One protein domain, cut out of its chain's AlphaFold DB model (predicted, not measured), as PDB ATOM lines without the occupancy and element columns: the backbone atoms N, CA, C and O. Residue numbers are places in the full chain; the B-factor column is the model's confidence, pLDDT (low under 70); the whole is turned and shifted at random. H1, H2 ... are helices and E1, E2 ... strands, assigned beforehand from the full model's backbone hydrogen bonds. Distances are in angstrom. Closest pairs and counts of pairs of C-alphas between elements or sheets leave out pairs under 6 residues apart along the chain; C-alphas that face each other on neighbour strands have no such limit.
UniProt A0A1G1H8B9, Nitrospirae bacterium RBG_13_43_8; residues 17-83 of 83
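Overview. This is residues 17 to 83 of the 83 residues of a protein of Nitrospirae bacterium RBG_13_43_8 (UniProt A0A1G1H8B9). The model is an open, drawn-out V: one arm is a two-stranded hairpin, E1 and E2, followed by a thin run of chain through the short helices H2 and H3, and the other arm is the long helix H4, which folds back from the turn after H3. The short helix H1 lies at the hairpin end, and residues 74 to 83, with the last part of H4, stick out free. The 67 printed residues hold four named helices and two named strands in the order H1, E1, E2, H2, H3, H4; the sheet, E1 - E2, is antiparallel and the class is mixed, helices and strands. The whole is only just extended, close to loose, with a radius of gyration of the C-alphas of 16.8 A, and its C-alphas span 48 by 27 by 25 A.

Along the chain. H1 is residues 17 to 21 and begins with C-alpha 17 at (127.999, 166.410, 103.405). E1, residues 30 to 35, is 15.9 A long from first to last C-alpha, and E2, residues 39 to 44, is 16.2 A long. H2 is residues 49 to 52, with C-alpha 49 at (120.387, 150.145, 122.547). H3 is residues 57 to 60. H4, residues 63 to 81, is the longest helix, 27.3 A from first to last C-alpha, and ends with C-alpha 81 at (104.042, 158.796, 123.217).

Arrangement. E1 and E2 are a hairpin of antiparallel neighbour strands, with 156 degrees between their directions. The C-alphas of Ala 32 and Leu 42 face each other at 4.9 A. N 33 and O 41, 2.9 A, and N 41 and O 33, 2.8 A, are within hydrogen-bond range. H1 is apart from E2. H2 is apart from H3 and from H4. H3 and H4 are close but not clearly touching; their closest C-alphas, those of Met 57 and Val 66, are 6.8 A apart. H4 is apart from both strands. In H1 and H4 every O i to N i+4 pair is within hydrogen-bond range, while H2 and H3 are too short for such a pair.

Size, cuts and confidence. The C-alphas of Arg 17 and Asp 62, the two farthest apart, are 48.4 A apart, and the outline is elongated. The printed part has no cut and ends at residue 83, the chain's last residue. The link from H1 to E1, 8 residues, is short, and the other four links are tight. Residues 59 to 64 stand free, and so do residues 74 to 83, of which 74 to 81 belong to H4. The mean pLDDT of the printed part is 72.4; residues 38 to 39, 43 to 61 and 80 to 83 are under 70.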
ATOM      1  N   ARG A  17     126.783 166.999 102.821       87.06
ATOM      2  CA  ARG A  17     127.999 166.410 103.405       87.06
ATOM      3  C   ARG A  17     127.788 165.936 104.848       87.06
ATOM      4  O   ARG A  17     128.301 164.881 105.219       87.06
ATOM      5  N   ILE A  18     127.040 166.696 105.648       83.31
ATOM      6  CA  ILE A  18     126.719 166.358 107.041       83.31
ATOM      7  C   ILE A  18     125.705 165.217 107.079       83.31
ATOM      8  O   ILE A  18     125.931 164.237 107.788       83.31
ATOM      9  N   ALA A  19     124.655 165.293 106.255       83.81
ATOM     10  CA  ALA A  19     123.670 164.221 106.126       83.81
ATOM     11  C   ALA A  19     124.339 162.885 105.760       83.81
ATOM     12  O   ALA A  19     124.096 161.876 106.421       83.81
ATOM     13  N   LYS A  20     125.274 162.888 104.798       85.31
ATOM     14  CA  LYS A  20     126.052 161.699 104.415       85.31
ATOM     15  C   LYS A  20     126.932 161.183 105.556       85.31
ATOM     16  O   LYS A  20     126.923 159.984 105.826       85.31
ATOM     17  N   LYS A  21     127.654 162.066 106.261       85.62
ATOM     18  CA  LYS A  21     128.522 161.688 107.394       85.62
ATOM     19  C   LYS A  21     127.732 161.043 108.540       85.62
ATOM     20  O   LYS A  21     128.200 160.081 109.134       85.62
ATOM     21  N   LEU A  22     126.529 161.547 108.816       78.62
ATOM     22  CA  LEU A  22     125.620 161.018 109.841       78.62
ATOM     23  C   LEU A  22     124.691 159.908 109.312       78.62
ATOM     24  O   LEU A  22     123.874 159.357 110.057       78.62
ATOM     25  N   SER A  23     124.827 159.557 108.026       83.50
ATOM     26  CA  SER A  23     123.991 158.581 107.324       83.50
ATOM     27  C   SER A  23     122.488 158.859 107.495       83.50
ATOM     28  O   SER A  23     121.692 157.936 107.672       83.50
ATOM     29  N   LEU A  24     122.101 160.134 107.506       83.06
ATOM     30  CA  LEU A  24     120.704 160.557 107.566       83.06
ATOM     31  C   LEU A  24     120.028 160.276 106.221       83.06
ATOM     32  O   LEU A  24     120.654 160.390 105.168       83.06
ATOM     33  N   ARG A  25     118.758 159.884 106.272       81.06
ATOM     34  CA  ARG A  25     117.911 159.625 105.103       81.06
ATOM     35  C   ARG A  25     116.568 160.310 105.309       81.06
ATOM     36  O   ARG A  25     116.159 160.511 106.454       81.06
ATOM     37  N   ASP A  26     115.886 160.619 104.216       75.56
ATOM     38  CA  ASP A  26     114.537 161.175 104.275       75.56
ATOM     39  C   ASP A  26     113.608 160.234 105.060       75.56
ATOM     40  O   ASP A  26     113.713 159.008 104.973       75.56
ATOM     41  N   GLY A  27     112.744 160.814 105.896       74.62
ATOM     42  CA  GLY A  27     111.848 160.067 106.789       74.62
ATOM     43  C   GLY A  27     112.499 159.511 108.065       74.62
ATOM     44  O   GLY A  27     111.814 158.891 108.879       74.62
ATOM     45  N   MET A  28     113.800 159.728 108.287       72.81
ATOM     46  CA  MET A  28     114.478 159.287 109.508       72.81
ATOM     47  C   MET A  28     114.174 160.212 110.696       72.81
ATOM     48  O   MET A  28     114.391 161.419 110.631       72.81
ATOM     49  N   ILE A  29     113.743 159.633 111.822       73.69
ATOM     50  CA  ILE A  29     113.548 160.374 113.076       73.69
ATOM     51  C   ILE A  29     114.893 160.526 113.791       73.69
ATOM     52  O   ILE A  29     115.561 159.537 114.111       73.69
ATOM     53  N   VAL A  30     115.260 161.770 114.081       76.19
ATOM     54  CA  VAL A  30     116.465 162.141 114.830       76.19
ATOM     55  C   VAL A  30     116.089 162.902 116.091       76.19
ATOM     56  O   VAL A  30     115.050 163.556 116.148       76.19
ATOM     57  N   GLU A  31     116.928 162.799 117.113       77.88
ATOM     58  CA  GLU A  31     116.835 163.660 118.286       77.88
ATOM     59  C   GLU A  31     117.704 164.894 118.051       77.88
ATOM     60  O   GLU A  31     118.878 164.771 117.700       77.88
ATOM     61  N   ALA A  32     117.110 166.074 118.208       75.25
ATOM     62  CA  ALA A  32     117.778 167.357 118.065       75.25
ATOM     63  C   ALA A  32     117.836 168.039 119.435       75.25
ATOM     64  O   ALA A  32     116.797 168.388 119.997       75.25
ATOM     65  N   LYS A  33     119.043 168.226 119.976       79.56
ATOM     66  CA  LYS A  33     119.273 168.978 121.219       79.56
ATOM     67  C   LYS A  33     119.993 170.273 120.893       79.56
ATOM     68  O   LYS A  33     120.967 170.263 120.145       79.56
ATOM     69  N   VAL A  34     119.526 171.377 121.466       76.62
ATOM     70  CA  VAL A  34     120.180 172.680 121.335       76.62
ATOM     71  C   VAL A  34     120.885 173.004 122.643       76.62
ATOM     72  O   VAL A  34     120.236 173.260 123.655       76.62
ATOM     73  N   GLU A  35     122.215 173.028 122.631       76.88
ATOM     74  CA  GLU A  35     122.992 173.478 123.784       76.88
ATOM     75  C   GLU A  35     123.286 174.976 123.692       76.88
ATOM     76  O   GLU A  35     123.868 175.468 122.717       76.88
ATOM     77  N   LYS A  36     122.881 175.709 124.739       75.38
ATOM     78  CA  LYS A  36     123.158 177.145 124.941       75.38
ATOM     79  C   LYS A  36     122.785 178.030 123.737       75.38
ATOM     80  O   LYS A  36     123.410 179.065 123.518       75.38
ATOM     81  N   GLY A  37     121.809 177.602 122.931       71.69
ATOM     82  CA  GLY A  37     121.361 178.308 121.725       71.69
ATOM     83  C   GLY A  37     122.369 178.342 120.570       71.69
ATOM     84  O   GLY A  37     122.144 179.072 119.610       71.69
ATOM     85  N   LYS A  38     123.488 177.606 120.651       68.81
ATOM     86  CA  LYS A  38     124.599 177.709 119.682       68.81
ATOM     87  C   LYS A  38     124.971 176.390 119.017       68.81
ATOM     88  O   LYS A  38     125.488 176.410 117.905       68.81
ATOM     89  N   LEU A  39     124.733 175.260 119.682       67.56
ATOM     90  CA  LEU A  39     125.141 173.951 119.186       67.56
ATOM     91  C   LEU A  39     123.922 173.053 118.993       67.56
ATOM     92  O   LEU A  39     123.223 172.749 119.955       67.56
ATOM     93  N   LEU A  40     123.695 172.620 117.752       73.62
ATOM     94  CA  LEU A  40     122.709 171.597 117.422       73.62
ATOM     95  C   LEU A  40     123.385 170.225 117.441       73.62
ATOM     96  O   LEU A  40     124.253 169.940 116.613       73.62
ATOM     97  N   ILE A  41     122.968 169.372 118.369       70.69
ATOM     98  CA  ILE A  41     123.410 167.984 118.472       70.69
ATOM     99  C   ILE A  41     122.323 167.108 117.849       70.69
ATOM    100  O   ILE A  41     121.189 167.093 118.325       70.69
ATOM    101  N   LEU A  42     122.677 166.403 116.771       71.62
ATOM    102  CA  LEU A  42     121.806 165.444 116.093       71.62
ATOM    103  C   LEU A  42     122.223 164.025 116.464       71.62
ATOM    104  O   LEU A  42     123.275 163.546 116.035       71.62
ATOM    105  N   GLU A  43     121.380 163.338 117.227       65.19
ATOM    106  CA  GLU A  43     121.603 161.951 117.625       65.19
ATOM    107  C   GLU A  43     120.621 161.030 116.899       65.19
ATOM    108  O   GLU A  43     119.422 161.302 116.772       65.19
ATOM    109  N   ARG A  44     121.124 159.890 116.412       64.69
ATOM    110  CA  ARG A  44     120.243 158.828 115.925       64.69
ATOM    111  C   ARG A  44     119.488 158.255 117.116       64.69
ATOM    112  O   ARG A  44     120.110 157.733 118.042       64.69
ATOM    113  N   LYS A  45     118.156 158.264 117.052       61.06
ATOM    114  CA  LYS A  45     117.306 157.654 118.078       61.06
ATOM    115  C   LYS A  45     117.387 156.127 117.984       61.06
ATOM    116  O   LYS A  45     116.552 155.469 117.367       61.06
ATOM    117  N   ASN A  46     118.441 155.552 118.555       56.28
ATOM    118  CA  ASN A  46     118.734 154.126 118.457       56.28
ATOM    119  C   ASN A  46     117.928 153.350 119.510       56.28
ATOM    120  O   ASN A  46     118.428 153.027 120.586       56.28
ATOM    121  N   LYS A  47     116.661 153.037 119.200       55.34
ATOM    122  CA  LYS A  47     115.771 152.270 120.099       55.34
ATOM    123  C   LYS A  47     116.348 150.899 120.495       55.34
ATOM    124  O   LYS A  47     116.052 150.409 121.577       55.34
ATOM    125  N   ILE A  48     117.212 150.316 119.659       53.59
ATOM    126  CA  ILE A  48     117.821 148.991 119.871       53.59
ATOM    127  C   ILE A  48     118.774 148.972 121.079       53.59
ATOM    128  O   ILE A  48     118.795 147.986 121.812       53.59
ATOM    129  N   LYS A  49     119.505 150.067 121.361       56.03
ATOM    130  CA  LYS A  49     120.387 150.145 122.547       56.03
ATOM    131  C   LYS A  49     119.614 149.937 123.855       56.03
ATOM    132  O   LYS A  49     120.146 149.344 124.782       56.03
ATOM    133  N   ASN A  50     118.356 150.377 123.903       60.53
ATOM    134  CA  ASN A  50     117.493 150.202 125.069       60.53
ATOM    135  C   ASN A  50     116.973 148.774 125.242       60.53
ATOM    136  O   ASN A  50     116.558 148.444 126.342       60.53
ATOM    137  N   ILE A  51     116.955 147.952 124.192       62.38
ATOM    138  CA  ILE A  51     116.542 146.544 124.296       62.38
ATOM    139  C   ILE A  51     117.743 145.677 124.680       62.38
ATOM    140  O   ILE A  51     117.605 144.777 125.498       62.38
ATOM    141  N   MET A  52     118.938 145.998 124.169       62.81
ATOM    142  CA  MET A  52     120.167 145.275 124.522       62.81
ATOM    143  C   MET A  52     120.537 145.362 126.006       62.81
ATOM    144  O   MET A  52     121.272 144.508 126.477       62.81
ATOM    145  N   LYS A  53     120.004 146.327 126.764       66.06
ATOM    146  CA  LYS A  53     120.191 146.367 128.225       66.06
ATOM    147  C   LYS A  53     119.553 145.176 128.955       66.06
ATOM    148  O   LYS A  53     119.941 144.899 130.076       66.06
ATOM    149  N   TYR A  54     118.590 144.501 128.324       66.56
ATOM    150  CA  TYR A  54     117.953 143.293 128.854       66.56
ATOM    151  C   TYR A  54     118.584 142.004 128.306       66.56
ATOM    152  O   TYR A  54     118.134 140.909 128.634       66.56
ATOM    153  N   ALA A  55     119.586 142.100 127.425       65.69
ATOM    154  CA  ALA A  55     120.306 140.923 126.954       65.69
ATOM    155  C   ALA A  55     121.173 140.379 128.104       65.69
ATOM    156  O   ALA A  55     121.927 141.137 128.703       65.69
ATOM    157  N   GLY A  56     121.040 139.089 128.422       63.75
ATOM    158  CA  GLY A  56     121.796 138.425 129.495       63.75
ATOM    159  C   GLY A  56     121.185 138.514 130.901       63.75
ATOM    160  O   GLY A  56     121.549 137.717 131.749       63.75
ATOM    161  N   MET A  57     120.195 139.384 131.155       67.00
ATOM    162  CA  MET A  57     119.574 139.489 132.495       67.00
ATOM    163  C   MET A  57     118.910 138.182 132.970       67.00
ATOM    164  O   MET A  57     118.816 137.933 134.159       67.00
ATOM    165  N   TRP A  58     118.476 137.336 132.039       63.91
ATOM    166  CA  TRP A  58     117.827 136.043 132.287       63.91
ATOM    167  C   TRP A  58     118.792 134.940 132.744       63.91
ATOM    168  O   TRP A  58     118.332 133.862 133.107       63.91
ATOM    169  N   GLU A  59     120.106 135.164 132.640       68.31
ATOM    170  CA  GLU A  59     121.119 134.190 133.063       68.31
ATOM    171  C   GLU A  59     121.390 134.286 134.573       68.31
ATOM    172  O   GLU A  59     121.624 133.260 135.209       68.31
ATOM    173  N   ASP A  60     121.274 135.491 135.146       68.94
ATOM    174  CA  ASP A  60     121.626 135.783 136.543       68.94
ATOM    175  C   ASP A  60     120.434 136.239 137.412       68.94
ATOM    176  O   ASP A  60     120.531 136.230 138.642       68.94
ATOM    177  N   GLU A  61     119.304 136.635 136.811       68.69
ATOM    178  CA  GLU A  61     118.096 137.059 137.529       68.69
ATOM    179  C   GLU A  61     116.876 136.176 137.235       68.69
ATOM    180  O   GLU A  61     116.716 135.602 136.158       68.69
ATOM    181  N   ASP A  62     115.968 136.110 138.213       79.25
ATOM    182  CA  ASP A  62     114.683 135.434 138.072       79.25
ATOM    183  C   ASP A  62     113.848 136.056 136.938       79.25
ATOM    184  O   ASP A  62     113.689 137.272 136.828       79.25
ATOM    185  N   VAL A  63     113.272 135.209 136.085       73.06
ATOM    186  CA  VAL A  63     112.576 135.637 134.863       73.06
ATOM    187  C   VAL A  63     111.446 136.638 135.161       73.06
ATOM    188  O   VAL A  63     111.227 137.575 134.381       73.06
ATOM    189  N   ASP A  64     110.764 136.514 136.305       79.25
ATOM    190  CA  ASP A  64     109.691 137.437 136.682       79.25
ATOM    191  C   ASP A  64     110.214 138.830 137.072       79.25
ATOM    192  O   ASP A  64     109.521 139.833 136.827       79.25
ATOM    193  N   SER A  65     111.432 138.947 137.623       76.69
ATOM    194  CA  SER A  65     112.046 140.253 137.919       76.69
ATOM    195  C   SER A  65     112.331 141.020 136.627       76.69
ATOM    196  O   SER A  65     111.937 142.190 136.511       76.69
ATOM    197  N   VAL A  66     112.891 140.337 135.627       77.81
ATOM    198  CA  VAL A  66     113.227 140.900 134.313       77.81
ATOM    199  C   VAL A  66     111.965 141.385 133.597       77.81
ATOM    200  O   VAL A  66     111.885 142.540 133.161       77.81
ATOM    201  N   PHE A  67     110.911 140.562 133.541       80.31
ATOM    202  CA  PHE A  67     109.643 140.974 132.926       80.31
ATOM    203  C   PHE A  67     108.967 142.138 133.663       80.31
ATOM    204  O   PHE A  67     108.290 142.961 133.031       80.31
ATOM    205  N   ARG A  68     109.140 142.245 134.985       85.12
ATOM    206  CA  ARG A  68     108.633 143.380 135.766       85.12
ATOM    207  C   ARG A  68     109.348 144.679 135.394       85.12
ATOM    208  O   ARG A  68     108.687 145.719 135.294       85.12
ATOM    209  N   GLU A  69     110.657 144.641 135.164       80.94
ATOM    210  CA  GLU A  69     111.414 145.806 134.691       80.94
ATOM    211  C   GLU A  69     111.025 146.214 133.269       80.94
ATOM    212  O   GLU A  69     110.744 147.392 133.021       80.94
ATOM    213  N   ILE A  70     110.896 145.242 132.362       81.62
ATOM    214  CA  ILE A  70     110.439 145.480 130.987       81.62
ATOM    215  C   ILE A  70     109.059 146.153 130.987       81.62
ATOM    216  O   ILE A  70     108.864 147.153 130.295       81.62
ATOM    217  N   ARG A  71     108.101 145.673 131.798       84.62
ATOM    218  CA  ARG A  71     106.763 146.294 131.907       84.62
ATOM    219  C   ARG A  71     106.820 147.733 132.420       84.62
ATOM    220  O   ARG A  71     106.113 148.595 131.897       84.62
ATOM    221  N   LYS A  72     107.655 148.019 133.426       85.56
ATOM    222  CA  LYS A  72     107.823 149.387 133.951       85.56
ATOM    223  C   LYS A  72     108.332 150.339 132.873       85.56
ATOM    224  O   LYS A  72     107.793 151.437 132.720       85.56
ATOM    225  N   ASP A  73     109.342 149.920 132.122       82.31
ATOM    226  CA  ASP A  73     109.923 150.751 131.071       82.31
ATOM    227  C   ASP A  73     109.011 150.868 129.847       82.31
ATOM    228  O   ASP A  73     108.919 151.948 129.257       82.31
ATOM    229  N   TRP A  74     108.241 149.825 129.533       79.44
ATOM    230  CA  TRP A  74     107.182 149.883 128.528       79.44
ATOM    231  C   TRP A  74     106.111 150.922 128.879       79.44
ATOM    232  O   TRP A  74     105.746 151.743 128.036       79.44
ATOM    233  N   HIS A  75     105.650 150.962 130.131       81.00
ATOM    234  CA  HIS A  75     104.677 151.965 130.574       81.00
ATOM    235  C   HIS A  75     105.229 153.394 130.535       81.00
ATOM    236  O   HIS A  75     104.504 154.317 130.159       81.00
ATOM    237  N   LYS A  76     106.506 153.599 130.889       79.56
ATOM    238  CA  LYS A  76     107.165 154.908 130.728       79.56
ATOM    239  C   LYS A  76     107.218 155.319 129.257       79.56
ATOM    240  O   LYS A  76     106.915 156.467 128.933       79.56
ATOM    241  N   TRP A  77     107.556 154.383 128.369       71.94
ATOM    242  CA  TRP A  77     107.594 154.634 126.933       71.94
ATOM    243  C   TRP A  77     106.208 154.975 126.369       71.94
ATOM    244  O   TRP A  77     106.078 155.985 125.680       71.94
ATOM    245  N   GLN A  78     105.168 154.215 126.725       70.69
ATOM    246  CA  GLN A  78     103.784 154.516 126.337       70.69
ATOM    247  C   GLN A  78     103.357 155.913 126.787       70.69
ATOM    248  O   GLN A  78     102.806 156.654 125.982       70.69
ATOM    249  N   LYS A  79     103.659 156.301 128.033       72.19
ATOM    250  CA  LYS A  79     103.347 157.647 128.543       72.19
ATOM    251  C   LYS A  79     104.064 158.759 127.774       72.19
ATOM    252  O   LYS A  79     103.501 159.831 127.617       72.19
ATOM    253  N   SER A  80     105.279 158.514 127.277       65.81
ATOM    254  CA  SER A  80     106.019 159.493 126.464       65.81
ATOM    255  C   SER A  80     105.511 159.643 125.024       65.81
ATOM    256  O   SER A  80     105.956 160.544 124.325       65.81
ATOM    257  N   LEU A  81     104.638 158.743 124.558       54.53
ATOM    258  CA  LEU A  81     104.042 158.796 123.217       54.53
ATOM    259  C   LEU A  81     102.665 159.471 123.199       54.53
ATOM    260  O   LEU A  81     102.182 159.823 122.127       54.53
ATOM    261  N   SER A  82     102.025 159.592 124.360       55.06
ATOM    262  CA  SER A  82     100.698 160.187 124.543       55.06
ATOM    263  C   SER A  82     100.729 161.587 125.172       55.06
ATOM    264  O   SER A  82      99.666 162.138 125.450       55.06
ATOM    265  N   ALA A  83     101.923 162.155 125.369       46.19
ATOM    266  CA  ALA A  83     102.171 163.534 125.792       46.19
ATOM    267  C   ALA A  83     102.736 164.351 124.623       46.19
ATOM    268  O   ALA A  83     102.370 165.541 124.519       46.19
TER     269      ALA A  83